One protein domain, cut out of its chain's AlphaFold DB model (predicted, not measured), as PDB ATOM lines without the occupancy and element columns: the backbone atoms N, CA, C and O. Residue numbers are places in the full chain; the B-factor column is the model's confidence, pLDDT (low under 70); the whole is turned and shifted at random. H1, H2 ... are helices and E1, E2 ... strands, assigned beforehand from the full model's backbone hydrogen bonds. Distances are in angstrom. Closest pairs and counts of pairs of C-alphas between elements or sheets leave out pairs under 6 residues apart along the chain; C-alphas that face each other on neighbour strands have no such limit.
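This is residues 11 to 128 of the 154 residues of an uncharacterized protein of Aspergillus welwitschiae (UniProt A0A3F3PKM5). Three helices form a small helical body, with H2 in the middle between H1 and H3, while H4 sits apart from them. Two long stretches without named elements, residues 11 to 34 and 105 to 124, make much of the rest; short antiparallel pairings join residues 26 to 27 with 110 to 111, and 11 to 12 with 125 to 126 of E1. The printed part has 118 residues, with four named helices and then one named strand, in the order H1, H2, H3, H4, E1; the class is mostly helix, though under half of the residues are in named elements. The whole is only just compact, close to loose, with a radius of gyration of the C-alphas of 15.7 A and spans of 41 by 36 by 35 A.

Start at C-alpha 11, at (114.394, 180.096, 63.663). Find H1, residues 35 to 50, from C-alpha 35 at (133.509, 169.630, 42.823); it runs 22.5 A. H2 is residues 62 to 75, 20.1 A; H3 is residues 83 to 88; H4 is residues 95 to 104, 14.3 A. E1, residues 125 to 127, ends with C-alpha 127 at (109.796, 184.345, 65.070).

H2 and H3 touch as a helical hairpin, closest at the C-alphas of Gly 71 and Glu 84, 4.6 A, at a shallow tilt of 18 degrees. H1, with residues 41 to 48 alone, touches residues 69 to 73 of H2, closest at the C-alphas of Leu 45 and Ala 69, 6.8 A; this helical hairpin has a steep tilt of 43 degrees. H1 and H3 are apart, and H4 touches no helix. E1 pairs with no named strand. In H1, H2, H3 and H4 every O i to N i+4 pair is within hydrogen-bond range.

The C-alphas farthest apart, Gly 106 and Gly 128, are 45.9 A apart. The printed part has no cut; the links H1 to H2 and H4 to E1 are long. Look for pLDDT under 70 in residues 11 to 23 and 113 to 128.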
ATOM      1  N   TYR A  11     114.309 181.422  64.262       60.34
ATOM      2  CA  TYR A  11     114.394 180.096  63.663       60.34
ATOM      3  C   TYR A  11     114.541 180.251  62.158       60.34
ATOM      4  O   TYR A  11     113.584 180.593  61.465       60.34
ATOM      5  N   TYR A  12     115.748 180.009  61.658       64.12
ATOM      6  CA  TYR A  12     116.040 180.045  60.230       64.12
ATOM      7  C   TYR A  12     115.557 178.762  59.557       64.12
ATOM      8  O   TYR A  12     115.798 177.653  60.043       64.12
ATOM      9  N   HIS A  13     114.873 178.905  58.426       63.84
ATOM     10  CA  HIS A  13     114.474 177.761  57.619       63.84
ATOM     11  C   HIS A  13     115.700 177.186  56.903       63.84
ATOM     12  O   HIS A  13     116.423 177.895  56.212       63.84
ATOM     13  N   THR A  14     115.922 175.874  57.017       64.50
ATOM     14  CA  THR A  14     117.062 175.176  56.388       64.50
ATOM     15  C   THR A  14     116.893 174.959  54.879       64.50
ATOM     16  O   THR A  14     117.702 174.279  54.242       64.50
ATOM     17  N   GLN A  15     115.834 175.508  54.280       65.44
ATOM     18  CA  GLN A  15     115.562 175.357  52.859       65.44
ATOM     19  C   GLN A  15     116.608 176.111  52.030       65.44
ATOM     20  O   GLN A  15     116.890 177.283  52.259       65.44
ATOM     21  N   LYS A  16     117.146 175.441  51.007       63.72
ATOM     22  CA  LYS A  16     118.017 176.079  50.017       63.72
ATOM     23  C   LYS A  16     117.195 177.047  49.172       63.72
ATOM     24  O   LYS A  16     116.415 176.617  48.323       63.72
ATOM     25  N   LEU A  17     117.373 178.341  49.412       61.59
ATOM     26  CA  LEU A  17     116.803 179.396  48.584       61.59
ATOM     27  C   LEU A  17     117.765 179.752  47.440       61.59
ATOM     28  O   LEU A  17     118.986 179.675  47.613       61.59
ATOM     29  N   PRO A  18     117.248 180.135  46.261       63.03
ATOM     30  CA  PRO A  18     118.086 180.723  45.230       63.03
ATOM     31  C   PRO A  18     118.747 181.998  45.770       63.03
ATOM     32  O   PRO A  18     118.099 182.823  46.407       63.03
ATOM     33  N   VAL A  19     120.038 182.176  45.480       61.34
ATOM     34  CA  VAL A  19     120.820 183.363  45.889       61.34
ATOM     35  C   VAL A  19     120.266 184.654  45.264       61.34
ATOM     36  O   VAL A  19     120.517 185.759  45.740       61.34
ATOM     37  N   GLU A  20     119.491 184.535  44.186       62.66
ATOM     38  CA  GLU A  20     118.948 185.668  43.452       62.66
ATOM     39  C   GLU A  20     117.691 186.240  44.118       62.66
ATOM     40  O   GLU A  20     116.572 185.795  43.875       62.66
ATOM     41  N   THR A  21     117.861 187.308  44.895       62.59
ATOM     42  CA  THR A  21     116.747 188.098  45.436       62.59
ATOM     43  C   THR A  21     116.404 189.283  44.527       62.59
ATOM     44  O   THR A  21     117.168 189.664  43.633       62.59
ATOM     45  N   VAL A  22     115.235 189.896  44.732       64.12
ATOM     46  CA  VAL A  22     114.815 191.119  44.015       64.12
ATOM     47  C   VAL A  22     115.710 192.323  44.327       64.12
ATOM     48  O   VAL A  22     115.816 193.238  43.519       64.12
ATOM     49  N   THR A  23     116.397 192.296  45.470       66.69
ATOM     50  CA  THR A  23     117.356 193.318  45.914       66.69
ATOM     51  C   THR A  23     118.786 193.050  45.434       66.69
ATOM     52  O   THR A  23     119.705 193.797  45.765       66.69
ATOM     53  N   PHE A  24     118.996 191.997  44.640       70.50
ATOM     54  CA  PHE A  24     120.301 191.622  44.115       70.50
ATOM     55  C   PHE A  24     120.709 192.496  42.918       70.50
ATOM     56  O   PHE A  24     120.071 192.461  41.867       70.50
ATOM     57  N   TYR A  25     121.802 193.253  43.054       79.81
ATOM     58  CA  TYR A  25     122.302 194.161  42.006       79.81
ATOM     59  C   TYR A  25     123.228 193.480  40.987       79.81
ATOM     60  O   TYR A  25     123.376 193.946  39.852       79.81
ATOM     61  N   GLY A  26     123.863 192.382  41.380       84.94
ATOM     62  CA  GLY A  26     124.822 191.651  40.563       84.94
ATOM     63  C   GLY A  26     125.749 190.805  41.422       84.94
ATOM     64  O   GLY A  26     125.715 190.890  42.651       84.94
ATOM     65  N   ARG A  27     126.565 189.983  40.763       87.62
ATOM     66  CA  ARG A  27     127.525 189.083  41.411       87.62
ATOM     67  C   ARG A  27     128.933 189.280  40.880       87.62
ATOM     68  O   ARG A  27     129.121 189.632  39.719       87.62
ATOM     69  N   SER A  28     129.910 188.986  41.730       89.62
ATOM     70  CA  SER A  28     131.309 188.840  41.340       89.62
ATOM     71  C   SER A  28     131.731 187.396  41.572       89.62
ATOM     72  O   SER A  28     131.549 186.863  42.666       89.62
ATOM     73  N   GLU A  29     132.244 186.755  40.530       90.00
ATOM     74  CA  GLU A  29     132.704 185.369  40.576       90.00
ATOM     75  C   GLU A  29     134.200 185.375  40.904       90.00
ATOM     76  O   GLU A  29     135.012 185.870  40.128       90.00
ATOM     77  N   LEU A  30     134.565 184.900  42.098       90.44
ATOM     78  CA  LEU A  30     135.942 185.011  42.598       90.44
ATOM     79  C   LEU A  30     136.895 184.037  41.907       90.44
ATOM     80  O   LEU A  30     138.024 184.404  41.587       90.44
ATOM     81  N   MET A  31     136.447 182.796  41.721       90.81
ATOM     82  CA  MET A  31     137.163 181.751  40.999       90.81
ATOM     83  C   MET A  31     136.249 180.560  40.714       90.81
ATOM     84  O   MET A  31     135.250 180.348  41.406       90.81
ATOM     85  N   GLU A  32     136.640 179.737  39.748       92.81
ATOM     86  CA  GLU A  32     136.032 178.429  39.535       92.81
ATOM     87  C   GLU A  32     136.695 177.367  40.422       92.81
ATOM     88  O   GLU A  32     137.919 177.314  40.566       92.81
ATOM     89  N   LEU A  33     135.874 176.502  41.019       93.38
ATOM     90  CA  LEU A  33     136.315 175.405  41.876       93.38
ATOM     91  C   LEU A  33     135.845 174.068  41.304       93.38
ATOM     92  O   LEU A  33     134.695 173.937  40.873       93.38
ATOM     93  N   SER A  34     136.711 173.054  41.389       95.62
ATOM     94  CA  SER A  34     136.314 171.663  41.161       95.62
ATOM     95  C   SER A  34     135.281 171.214  42.200       95.62
ATOM     96  O   SER A  34     135.169 171.803  43.276       95.62
ATOM     97  N   ASN A  35     134.542 170.139  41.912       94.56
ATOM     98  CA  ASN A  35     133.509 169.630  42.823       94.56
ATOM     99  C   ASN A  35     134.054 169.331  44.229       94.56
ATOM    100  O   ASN A  35     133.429 169.707  45.217       94.56
ATOM    101  N   THR A  36     135.243 168.731  44.326       95.75
ATOM    102  CA  THR A  36     135.893 168.439  45.612       95.75
ATOM    103  C   THR A  36     136.227 169.714  46.384       95.75
ATOM    104  O   THR A  36     135.869 169.829  47.551       95.75
ATOM    105  N   ARG A  37     136.828 170.714  45.723       96.38
ATOM    106  CA  ARG A  37     137.145 172.005  46.358       96.38
ATOM    107  C   ARG A  37     135.889 172.796  46.730       96.38
ATOM    108  O   ARG A  37     135.893 173.549  47.694       96.38
ATOM    109  N   ARG A  38     134.796 172.630  45.981       94.69
ATOM    110  CA  ARG A  38     133.502 173.238  46.311       94.69
ATOM    111  C   ARG A  38     132.923 172.647  47.595       94.69
ATOM    112  O   ARG A  38     132.420 173.402  48.418       94.69
ATOM    113  N   LEU A  39     132.999 171.327  47.771       94.69
ATOM    114  CA  LEU A  39     132.575 170.671  49.012       94.69
ATOM    115  C   LEU A  39     133.420 171.135  50.202       94.69
ATOM    116  O   LEU A  39     132.860 171.458  51.244       94.69
ATOM    117  N   GLU A  40     134.734 171.247  50.015       96.06
ATOM    118  CA  GLU A  40     135.649 171.799  51.018       96.06
ATOM    119  C   GLU A  40     135.265 173.236  51.408       96.06
ATOM    120  O   GLU A  40     135.124 173.541  52.590       96.06
ATOM    121  N   ALA A  41     134.995 174.105  50.426       95.19
ATOM    122  CA  ALA A  41     134.541 175.473  50.678       95.19
ATOM    123  C   ALA A  41     133.213 175.522  51.446       95.19
ATOM    124  O   ALA A  41     133.063 176.332  52.358       95.19
ATOM    125  N   ILE A  42     132.259 174.647  51.108       93.62
ATOM    126  CA  ILE A  42     130.970 174.555  51.807       93.62
ATOM    127  C   ILE A  42     131.183 174.166  53.270       93.62
ATOM    128  O   ILE A  42     130.676 174.856  54.148       93.62
ATOM    129  N   GLN A  43     131.958 173.112  53.534       94.75
ATOM    130  CA  GLN A  43     132.235 172.650  54.898       94.75
ATOM    131  C   GLN A  43     132.939 173.725  55.729       94.75
ATOM    132  O   GLN A  43     132.615 173.926  56.898       94.75
ATOM    133  N   LEU A  44     133.875 174.448  55.113       96.75
ATOM    134  CA  LEU A  44     134.616 175.514  55.770       96.75
ATOM    135  C   LEU A  44     133.711 176.703  56.131       96.75
ATOM    136  O   LEU A  44     133.778 177.210  57.250       96.75
ATOM    137  N   LEU A  45     132.834 177.120  55.213       94.88
ATOM    138  CA  LEU A  45     131.865 178.194  55.452       94.88
ATOM    139  C   LEU A  45     130.787 177.793  56.466       94.88
ATOM    140  O   LEU A  45     130.385 178.619  57.280       94.88
ATOM    141  N   GLU A  46     130.339 176.540  56.444       92.19
ATOM    142  CA  GLU A  46     129.375 176.007  57.407       92.19
ATOM    143  C   GLU A  46     129.967 175.978  58.820       92.19
ATOM    144  O   GLU A  46     129.351 176.480  59.759       92.19
ATOM    145  N   ALA A  47     131.199 175.483  58.974       92.50
ATOM    146  CA  ALA A  47     131.910 175.524  60.248       92.50
ATOM    147  C   ALA A  47     132.120 176.967  60.739       92.50
ATOM    148  O   ALA A  47     131.907 177.257  61.915       92.50
ATOM    149  N   TYR A  48     132.485 177.884  59.835       94.50
ATOM    150  CA  TYR A  48     132.645 179.301  60.158       94.50
ATOM    151  C   TYR A  48     131.337 179.947  60.630       94.50
ATOM    152  O   TYR A  48     131.347 180.677  61.621       94.50
ATOM    153  N   GLY A  49     130.219 179.673  59.954       90.19
ATOM    154  CA  GLY A  49     128.920 180.251  60.298       90.19
ATOM    155  C   GLY A  49     128.248 179.657  61.525       90.19
ATOM    156  O   GLY A  49     127.508 180.368  62.199       90.19
ATOM    157  N   ASN A  50     128.553 178.405  61.861       87.62
ATOM    158  CA  ASN A  50     128.044 177.760  63.071       87.62
ATOM    159  C   ASN A  50     128.852 178.108  64.334       87.62
ATOM    160  O   ASN A  50     128.392 177.861  65.448       87.62
ATOM    161  N   ASP A  51     130.047 178.686  64.194       89.00
ATOM    162  CA  ASP A  51     130.865 179.115  65.325       89.00
ATOM    163  C   ASP A  51     130.467 180.523  65.793       89.00
ATOM    164  O   ASP A  51     130.787 181.540  65.175       89.00
ATOM    165  N   THR A  52     129.803 180.589  66.948       88.25
ATOM    166  CA  THR A  52     129.306 181.840  67.544       88.25
ATOM    167  C   THR A  52     130.410 182.845  67.866       88.25
ATOM    168  O   THR A  52     130.140 184.041  67.980       88.25
ATOM    169  N   ARG A  53     131.673 182.409  67.963       90.31
ATOM    170  CA  ARG A  53     132.818 183.308  68.166       90.31
ATOM    171  C   ARG A  53     133.079 184.202  66.956       90.31
ATOM    172  O   ARG A  53     133.697 185.254  67.137       90.31
ATOM    173  N   ASN A  54     132.609 183.790  65.775       89.88
ATOM    174  CA  ASN A  54     132.740 184.527  64.523       89.88
ATOM    175  C   ASN A  54     131.650 185.576  64.331       89.88
ATOM    176  O   ASN A  54     131.773 186.375  63.409       89.88
ATOM    177  N   LEU A  55     130.605 185.605  65.171       88.19
ATOM    178  CA  LEU A  55     129.586 186.653  65.107       88.19
ATOM    179  C   LEU A  55     130.239 188.045  65.209       88.19
ATOM    180  O   LEU A  55     131.201 188.196  65.970       88.19
ATOM    181  N   PRO A  56     129.734 189.054  64.468       87.75
ATOM    182  CA  PRO A  56     130.243 190.419  64.556       87.75
ATOM    183  C   PRO A  56     130.275 190.913  66.005       87.75
ATOM    184  O   PRO A  56     129.308 190.722  66.747       87.75
ATOM    185  N   LYS A  57     131.376 191.555  66.400       86.69
ATOM    186  CA  LYS A  57     131.540 192.156  67.732       86.69
ATOM    187  C   LYS A  57     131.658 193.670  67.629       86.69
ATOM    188  O   LYS A  57     132.180 194.192  66.647       86.69
ATOM    189  N   ASP A  58     131.212 194.366  68.670       88.88
ATOM    190  CA  ASP A  58     131.336 195.818  68.812       88.88
ATOM    191  C   ASP A  58     130.760 196.592  67.609       88.88
ATOM    192  O   ASP A  58     129.545 196.648  67.430       88.88
ATOM    193  N   ASN A  59     131.632 197.183  66.787       85.81
ATOM    194  CA  ASN A  59     131.280 197.990  65.616       85.81
ATOM    195  C   ASN A  59     131.295 197.194  64.298       85.81
ATOM    196  O   ASN A  59     131.119 197.781  63.229       85.81
ATOM    197  N   GLU A  60     131.539 195.884  64.347       89.31
ATOM    198  CA  GLU A  60     131.495 195.027  63.165       89.31
ATOM    199  C   GLU A  60     130.054 194.788  62.717       89.31
ATOM    200  O   GLU A  60     129.140 194.598  63.519       89.31
ATOM    201  N   ASN A  61     129.852 194.759  61.404       87.31
ATOM    202  CA  ASN A  61     128.557 194.479  60.797       87.31
ATOM    203  C   ASN A  61     128.606 193.202  59.938       87.31
ATOM    204  O   ASN A  61     129.595 192.468  59.894       87.31
ATOM    205  N   CYS A  62     127.509 192.912  59.238       87.12
ATOM    206  CA  CYS A  62     127.405 191.736  58.376       87.12
ATOM    207  C   CYS A  62     128.411 191.729  57.208       87.12
ATOM    208  O   CYS A  62     128.803 190.653  56.748       87.12
ATOM    209  N   HIS A  63     128.871 192.893  56.736       91.00
ATOM    210  CA  HIS A  63     129.921 192.964  55.723       91.00
ATOM    211  C   HIS A  63     131.269 192.535  56.298       91.00
ATOM    212  O   HIS A  63     131.966 191.768  55.642       91.00
ATOM    213  N   ASP A  64     131.619 192.952  57.519       93.69
ATOM    214  CA  ASP A  64     132.853 192.514  58.187       93.69
ATOM    215  C   ASP A  64     132.876 190.993  58.352       93.69
ATOM    216  O   ASP A  64     133.862 190.337  58.012       93.69
ATOM    217  N   TRP A  65     131.753 190.421  58.789       94.94
ATOM    218  CA  TRP A  65     131.583 188.973  58.897       94.94
ATOM    219  C   TRP A  65     131.788 188.253  57.561       94.94
ATOM    220  O   TRP A  65     132.520 187.264  57.493       94.94
ATOM    221  N   THR A  66     131.182 188.778  56.493       94.12
ATOM    222  CA  THR A  66     131.292 188.212  55.141       94.12
ATOM    223  C   THR A  66     132.724 188.311  54.615       94.12
ATOM    224  O   THR A  66     133.245 187.356  54.047       94.12
ATOM    225  N   VAL A  67     133.397 189.443  54.833       96.38
ATOM    226  CA  VAL A  67     134.789 189.651  54.408       96.38
ATOM    227  C   VAL A  67     135.738 188.699  55.133       96.38
ATOM    228  O   VAL A  67     136.601 188.109  54.488       96.38
ATOM    229  N   LYS A  68     135.551 188.471  56.436       96.62
ATOM    230  CA  LYS A  68     136.323 187.471  57.192       96.62
ATOM    231  C   LYS A  68     136.111 186.047  56.667       96.62
ATOM    232  O   LYS A  68     137.077 185.298  56.553       96.62
ATOM    233  N   ALA A  69     134.885 185.690  56.273       96.94
ATOM    234  CA  ALA A  69     134.612 184.405  55.622       96.94
ATOM    235  C   ALA A  69     135.383 184.260  54.294       96.94
ATOM    236  O   ALA A  69     135.913 183.193  53.989       96.94
ATOM    237  N   LEU A  70     135.507 185.345  53.519       96.94
ATOM    238  CA  LEU A  70     136.346 185.361  52.317       96.94
ATOM    239  C   LEU A  70     137.838 185.201  52.644       96.94
ATOM    240  O   LEU A  70     138.538 184.510  51.908       96.94
ATOM    241  N   GLY A  71     138.315 185.788  53.745       97.56
ATOM    242  CA  GLY A  71     139.681 185.586  54.242       97.56
ATOM    243  C   GLY A  71     139.965 184.145  54.653       97.56
ATOM    244  O   GLY A  71     141.030 183.609  54.355       97.56
ATOM    245  N   LEU A  72     138.980 183.464  55.241       97.62
ATOM    246  CA  LEU A  72     139.070 182.036  55.541       97.62
ATOM    247  C   LEU A  72     139.205 181.190  54.263       97.62
ATOM    248  O   LEU A  72     140.061 180.306  54.193       97.62
ATOM    249  N   LEU A  73     138.403 181.484  53.233       97.69
ATOM    250  CA  LEU A  73     138.529 180.832  51.926       97.69
ATOM    251  C   LEU A  73     139.891 181.121  51.283       97.69
ATOM    252  O   LEU A  73     140.515 180.214  50.737       97.69
ATOM    253  N   GLU A  74     140.378 182.358  51.363       97.81
ATOM    254  CA  GLU A  74     141.700 182.747  50.867       97.81
ATOM    255  C   GLU A  74     142.822 181.958  51.563       97.81
ATOM    256  O   GLU A  74     143.681 181.391  50.884       97.81
ATOM    257  N   ALA A  75     142.783 181.836  52.894       97.75
ATOM    258  CA  ALA A  75     143.760 181.068  53.669       97.75
ATOM    259  C   ALA A  75     143.780 179.576  53.281       97.75
ATOM    260  O   ALA A  75     144.846 178.959  53.219       97.75
ATOM    261  N   ALA A  76     142.617 179.013  52.939       97.00
ATOM    262  CA  ALA A  76     142.476 177.654  52.411       97.00
ATOM    263  C   ALA A  76     142.803 177.530  50.905       97.00
ATOM    264  O   ALA A  76     142.685 176.454  50.319       97.00
ATOM    265  N   LYS A  77     143.228 178.617  50.243       96.81
ATOM    266  CA  LYS A  77     143.463 178.693  48.786       96.81
ATOM    267  C   LYS A  77     142.195 178.413  47.959       96.81
ATOM    268  O   LYS A  77     142.274 177.966  46.816       96.81
ATOM    269  N   LEU A  78     141.019 178.628  48.539       96.62
ATOM    270  CA  LEU A  78     139.692 178.510  47.916       96.62
ATOM    271  C   LEU A  78     139.158 179.862  47.416       96.62
ATOM    272  O   LEU A  78     138.062 179.928  46.866       96.62
ATOM    273  N   ALA A  79     139.944 180.924  47.590       96.06
ATOM    274  CA  ALA A  79     139.798 182.212  46.932       96.06
ATOM    275  C   ALA A  79     141.190 182.735  46.517       96.06
ATOM    276  O   ALA A  79     142.197 182.319  47.103       96.06
ATOM    277  N   PRO A  80     141.284 183.640  45.525       95.50
ATOM    278  CA  PRO A  80     142.549 184.272  45.155       95.50
ATOM    279  C   PRO A  80     143.200 185.040  46.313       95.50
ATOM    280  O   PRO A  80     142.511 185.613  47.158       95.50
ATOM    281  N   ILE A  81     144.531 185.125  46.310       96.75
ATOM    282  CA  ILE A  81     145.281 185.932  47.283       96.75
ATOM    283  C   ILE A  81     144.891 187.414  47.143       96.75
ATOM    284  O   ILE A  81     144.776 187.944  46.036       96.75
ATOM    285  N   GLY A  82     144.708 188.093  48.272       96.31
ATOM    286  CA  GLY A  82     144.265 189.476  48.388       96.31
ATOM    287  C   GLY A  82     142.747 189.666  48.367       96.31
ATOM    288  O   GLY A  82     142.304 190.818  48.334       96.31
ATOM    289  N   THR A  83     141.951 188.592  48.384       96.38
ATOM    290  CA  THR A  83     140.482 188.665  48.360       96.38
ATOM    291  C   THR A  83     139.958 189.407  49.585       96.38
ATOM    292  O   THR A  83     139.246 190.400  49.422       96.38
ATOM    293  N   GLU A  84     140.343 189.011  50.799       96.88
ATOM    294  CA  GLU A  84     139.871 189.665  52.027       96.88
ATOM    295  C   GLU A  84     140.207 191.157  52.015       96.88
ATOM    296  O   GLU A  84     139.334 192.018  52.153       96.88
ATOM    297  N   LYS A  85     141.484 191.474  51.770       97.62
ATOM    298  CA  LYS A  85     141.986 192.850  51.738       97.62
ATOM    299  C   LYS A  85     141.249 193.694  50.702       97.62
ATOM    300  O   LYS A  85     140.972 194.866  50.956       97.62
ATOM    301  N   TYR A  86     140.950 193.125  49.537       96.50
ATOM    302  CA  TYR A  86     140.209 193.814  48.492       96.50
ATOM    303  C   TYR A  86     138.799 194.180  48.966       96.50
ATOM    304  O   TYR A  86     138.449 195.362  48.953       96.50
ATOM    305  N   TRP A  87     138.028 193.192  49.428       95.81
ATOM    306  CA  TRP A  87     136.634 193.383  49.831       95.81
ATOM    307  C   TRP A  87     136.491 194.237  51.091       95.81
ATOM    308  O   TRP A  87     135.559 195.034  51.180       95.81
ATOM    309  N   LYS A  88     137.462 194.184  52.010       96.44
ATOM    310  CA  LYS A  88     137.502 195.047  53.199       96.44
ATOM    311  C   LYS A  88     137.469 196.539  52.854       96.44
ATOM    312  O   LYS A  88     136.823 197.316  53.545       96.44
ATOM    313  N   ARG A  89     138.104 196.951  51.748       95.94
ATOM    314  CA  ARG A  89     138.100 198.353  51.270       95.94
ATOM    315  C   ARG A  89     136.759 198.801  50.683       95.94
ATOM    316  O   ARG A  89     136.583 199.982  50.391       95.94
ATOM    317  N   LEU A  90     135.846 197.863  50.442       94.31
ATOM    318  CA  LEU A  90     134.529 198.124  49.868       94.31
ATOM    319  C   LEU A  90     133.419 198.143  50.924       94.31
ATOM    320  O   LEU A  90     132.283 198.478  50.593       94.31
ATOM    321  N   ILE A  91     133.738 197.835  52.186       92.31
ATOM    322  CA  ILE A  91     132.790 197.938  53.296       92.31
ATOM    323  C   ILE A  91     132.249 199.371  53.377       92.31
ATOM    324  O   ILE A  91     132.986 200.348  53.251       92.31
ATOM    325  N   GLY A  92     130.931 199.487  53.546       89.12
ATOM    326  CA  GLY A  92     130.223 200.766  53.612       89.12
ATOM    327  C   GLY A  92     129.887 201.384  52.250       89.12
ATOM    328  O   GLY A  92     129.117 202.341  52.200       89.12
ATOM    329  N   LYS A  93     130.394 200.837  51.134       91.00
ATOM    330  CA  LYS A  93     129.990 201.277  49.792       91.00
ATOM    331  C   LYS A  93     128.644 200.664  49.400       91.00
ATOM    332  O   LYS A  93     128.345 199.515  49.707       91.00
ATOM    333  N   GLY A  94     127.838 201.432  48.667       87.50
ATOM    334  CA  GLY A  94     126.583 200.936  48.099       87.50
ATOM    335  C   GLY A  94     126.813 199.938  46.950       87.50
ATOM    336  O   GLY A  94     127.833 200.022  46.260       87.50
ATOM    337  N   PRO A  95     125.851 199.044  46.664       84.81
ATOM    338  CA  PRO A  95     126.018 197.953  45.697       84.81
ATOM    339  C   PRO A  95     126.325 198.431  44.269       84.81
ATOM    340  O   PRO A  95     127.125 197.818  43.568       84.81
ATOM    341  N   ILE A  96     125.756 199.567  43.845       87.38
ATOM    342  CA  ILE A  96     126.051 200.180  42.537       87.38
ATOM    343  C   ILE A  96     127.509 200.662  42.471       87.38
ATOM    344  O   ILE A  96     128.179 200.474  41.456       87.38
ATOM    345  N   SER A  97     128.011 201.267  43.552       90.62
ATOM    346  CA  SER A  97     129.398 201.741  43.634       90.62
ATOM    347  C   SER A  97     130.384 200.576  43.675       90.62
ATOM    348  O   SER A  97     131.408 200.636  43.002       90.62
ATOM    349  N   ILE A  98     130.052 199.502  44.397       91.69
ATOM    350  CA  ILE A  98     130.836 198.262  44.420       91.69
ATOM    351  C   ILE A  98     130.933 197.659  43.018       91.69
ATOM    352  O   ILE A  98     132.034 197.371  42.557       91.69
ATOM    353  N   GLY A  99     129.801 197.516  42.319       90.88
ATOM    354  CA  GLY A  99     129.777 196.987  40.955       90.88
ATOM    355  C   GLY A  99     130.616 197.821  39.985       90.88
ATOM    356  O   GLY A  99     131.383 197.265  39.205       90.88
ATOM    357  N   ARG A 100     130.537 199.157  40.074       92.06
ATOM    358  CA  ARG A 100     131.380 200.055  39.271       92.06
ATOM    359  C   ARG A 100     132.869 199.865  39.575       92.06
ATOM    360  O   ARG A 100     133.637 199.692  38.639       92.06
ATOM    361  N   GLN A 101     133.252 199.838  40.852       94.38
ATOM    362  CA  GLN A 101     134.647 199.647  41.257       94.38
ATOM    363  C   GLN A 101     135.202 198.308  40.758       94.38
ATOM    364  O   GLN A 101     136.328 198.257  40.287       94.38
ATOM    365  N   LEU A 102     134.417 197.228  40.829       93.38
ATOM    366  CA  LEU A 102     134.830 195.923  40.303       93.38
ATOM    367  C   LEU A 102     135.153 196.002  38.807       93.38
ATOM    368  O   LEU A 102     136.183 195.484  38.395       93.38
ATOM    369  N   ILE A 103     134.319 196.685  38.019       93.06
ATOM    370  CA  ILE A 103     134.561 196.884  36.583       93.06
ATOM    371  C   ILE A 103     135.827 197.723  36.350       93.06
ATOM    372  O   ILE A 103     136.660 197.342  35.531       93.06
ATOM    373  N   GLU A 104     135.982 198.837  37.071       95.19
ATOM    374  CA  GLU A 104     137.156 199.724  36.977       95.19
ATOM    375  C   GLU A 104     138.460 198.999  37.342       95.19
ATOM    376  O   GLU A 104     139.479 199.179  36.679       95.19
ATOM    377  N   ASP A 105     138.409 198.110  38.335       93.88
ATOM    378  CA  ASP A 105     139.541 197.303  38.791       93.88
ATOM    379  C   ASP A 105     139.764 196.041  37.921       93.88
ATOM    380  O   ASP A 105     140.577 195.180  38.270       93.88
ATOM    381  N   GLY A 106     139.029 195.894  36.809       91.62
ATOM    382  CA  GLY A 106     139.146 194.770  35.873       91.62
ATOM    383  C   GLY A 106     138.656 193.426  36.424       91.62
ATOM    384  O   GLY A 106     139.073 192.368  35.952       91.62
ATOM    385  N   LYS A 107     137.801 193.441  37.450       90.94
ATOM    386  CA  LYS A 107     137.243 192.249  38.099       90.94
ATOM    387  C   LYS A 107     135.899 191.845  37.487       90.94
ATOM    388  O   LYS A 107     135.138 192.703  37.035       90.94
ATOM    389  N   PRO A 108     135.562 190.544  37.512       87.19
ATOM    390  CA  PRO A 108     134.304 190.065  36.961       87.19
ATOM    391  C   PRO A 108     133.117 190.654  37.728       87.19
ATOM    392  O   PRO A 108     133.024 190.545  38.956       87.19
ATOM    393  N   TRP A 109     132.192 191.252  36.981       89.38
ATOM    394  CA  TRP A 109     130.908 191.723  37.478       89.38
ATOM    395  C   TRP A 109     129.797 191.306  36.520       89.38
ATOM    396  O   TRP A 109     129.685 191.809  35.404       89.38
ATOM    397  N   VAL A 110     128.945 190.398  36.983       85.44
ATOM    398  CA  VAL A 110     127.736 189.992  36.271       85.44
ATOM    399  C   VAL A 110     126.588 190.820  36.829       85.44
ATOM    400  O   VAL A 110     126.082 190.564  37.926       85.44
ATOM    401  N   ARG A 111     126.191 191.854  36.084       80.50
ATOM    402  CA  ARG A 111     125.053 192.705  36.448       80.50
ATOM    403  C   ARG A 111     123.762 191.900  36.329       80.50
ATOM    404  O   ARG A 111     123.506 191.306  35.284       80.50
ATOM    405  N   LYS A 112     122.918 191.928  37.363       72.88
ATOM    406  CA  LYS A 112     121.579 191.346  37.250       72.88
ATOM    407  C   LYS A 112     120.700 192.274  36.397       72.88
ATOM    408  O   LYS A 112     120.685 193.482  36.662       72.88
ATOM    409  N   PRO A 113     119.959 191.769  35.396       63.66
ATOM    410  CA  PRO A 113     118.869 192.541  34.814       63.66
ATOM    411  C   PRO A 113     117.840 192.849  35.910       63.66
ATOM    412  O   PRO A 113     117.565 192.009  36.767       63.66
ATOM    413  N   ILE A 114     117.298 194.068  35.908       60.19
ATOM    414  CA  ILE A 114     116.265 194.485  36.862       60.19
ATOM    415  C   ILE A 114     115.034 193.609  36.599       60.19
ATOM    416  O   ILE A 114     114.285 193.856  35.658       60.19
ATOM    417  N   MET A 115     114.853 192.546  37.383       54.34
ATOM    418  CA  MET A 115     113.628 191.754  37.345       54.34
ATOM    419  C   MET A 115     112.578 192.416  38.231       54.34
ATOM    420  O   MET A 115     112.887 192.914  39.315       54.34
ATOM    421  N   GLN A 116     111.336 192.401  37.749       52.38
ATOM    422  CA  GLN A 116     110.156 192.780  38.523       52.38
ATOM    423  C   GLN A 116     110.127 191.995  39.846       52.38
ATOM    424  O   GLN A 116     110.630 190.867  39.883       52.38
ATOM    425  N   PRO A 117     109.577 192.567  40.933       49.84
ATOM    426  CA  PRO A 117     109.568 191.893  42.220       49.84
ATOM    427  C   PRO A 117     108.922 190.509  42.087       49.84
ATOM    428  O   PRO A 117     107.789 190.381  41.623       49.84
ATOM    429  N   ALA A 118     109.666 189.467  42.460       51.25
ATOM    430  CA  ALA A 118     109.128 188.127  42.584       51.25
ATOM    431  C   ALA A 118     107.999 188.138  43.624       51.25
ATOM    432  O   ALA A 118     108.105 188.787  44.665       51.25
ATOM    433  N   ARG A 119     106.926 187.415  43.293       50.66
ATOM    434  CA  ARG A 119     105.788 187.068  44.155       50.66
ATOM    435  C   ARG A 119     106.275 186.748  45.575       50.66
ATOM    436  O   ARG A 119     107.300 186.080  45.688       50.66
ATOM    437  N   GLU A 120     105.560 187.219  46.602       56.00
ATOM    438  CA  GLU A 120     105.901 187.045  48.028       56.00
ATOM    439  C   GLU A 120     106.510 185.661  48.297       56.00
ATOM    440  O   GLU A 120     105.831 184.635  48.223       56.00
ATOM    441  N   LEU A 121     107.823 185.637  48.534       56.69
ATOM    442  CA  LEU A 121     108.527 184.432  48.946       56.69
ATOM    443  C   LEU A 121     108.295 184.227  50.449       56.69
ATOM    444  O   LEU A 121     108.170 185.212  51.183       56.69
ATOM    445  N   PRO A 122     108.239 182.971  50.924       62.25
ATOM    446  CA  PRO A 122     108.166 182.697  52.352       62.25
ATOM    447  C   PRO A 122     109.369 183.317  53.076       62.25
ATOM    448  O   PRO A 122     110.469 183.379  52.525       62.25
ATOM    449  N   ALA A 123     109.143 183.783  54.306       61.50
ATOM    450  CA  ALA A 123     110.199 184.334  55.147       61.50
ATOM    451  C   ALA A 123     111.320 183.300  55.354       61.50
ATOM    452  O   ALA A 123     111.060 182.111  55.536       61.50
ATOM    453  N   ASP A 124     112.566 183.763  55.334       59.31
ATOM    454  CA  ASP A 124     113.776 182.963  55.551       59.31
ATOM    455  C   ASP A 124     113.990 182.597  57.029       59.31
ATOM    456  O   ASP A 124     114.678 181.624  57.347       59.31
ATOM    457  N   ALA A 125     113.331 183.322  57.933       61.31
ATOM    458  CA  ALA A 125     113.242 183.001  59.346       61.31
ATOM    459  C   ALA A 125     111.841 183.274  59.904       61.31
ATOM    460  O   ALA A 125     111.146 184.207  59.497       61.31
ATOM    461  N   THR A 126     111.450 182.478  60.894       65.12
ATOM    462  CA  THR A 126     110.227 182.685  61.675       65.12
ATOM    463  C   THR A 126     110.558 183.064  63.112       65.12
ATOM    464  O   THR A 126     111.602 182.707  63.666       65.12
ATOM    465  N   PHE A 127     109.661 183.846  63.709       58.81
ATOM    466  CA  PHE A 127     109.796 184.345  65.070       58.81
ATOM    467  C   PHE A 127     108.943 183.516  66.027       58.81
ATOM    468  O   PHE A 127     107.717 183.564  65.935       58.81
ATOM    469  N   GLY A 128     109.590 182.830  66.974       57.22
ATOM    470  CA  GLY A 128     108.926 181.998  67.978       57.22
ATOM    471  C   GLY A 128     108.255 180.754  67.381       57.22
ATOM    472  O   GLY A 128     107.545 180.818  66.383       57.22
TER     473      GLY A 128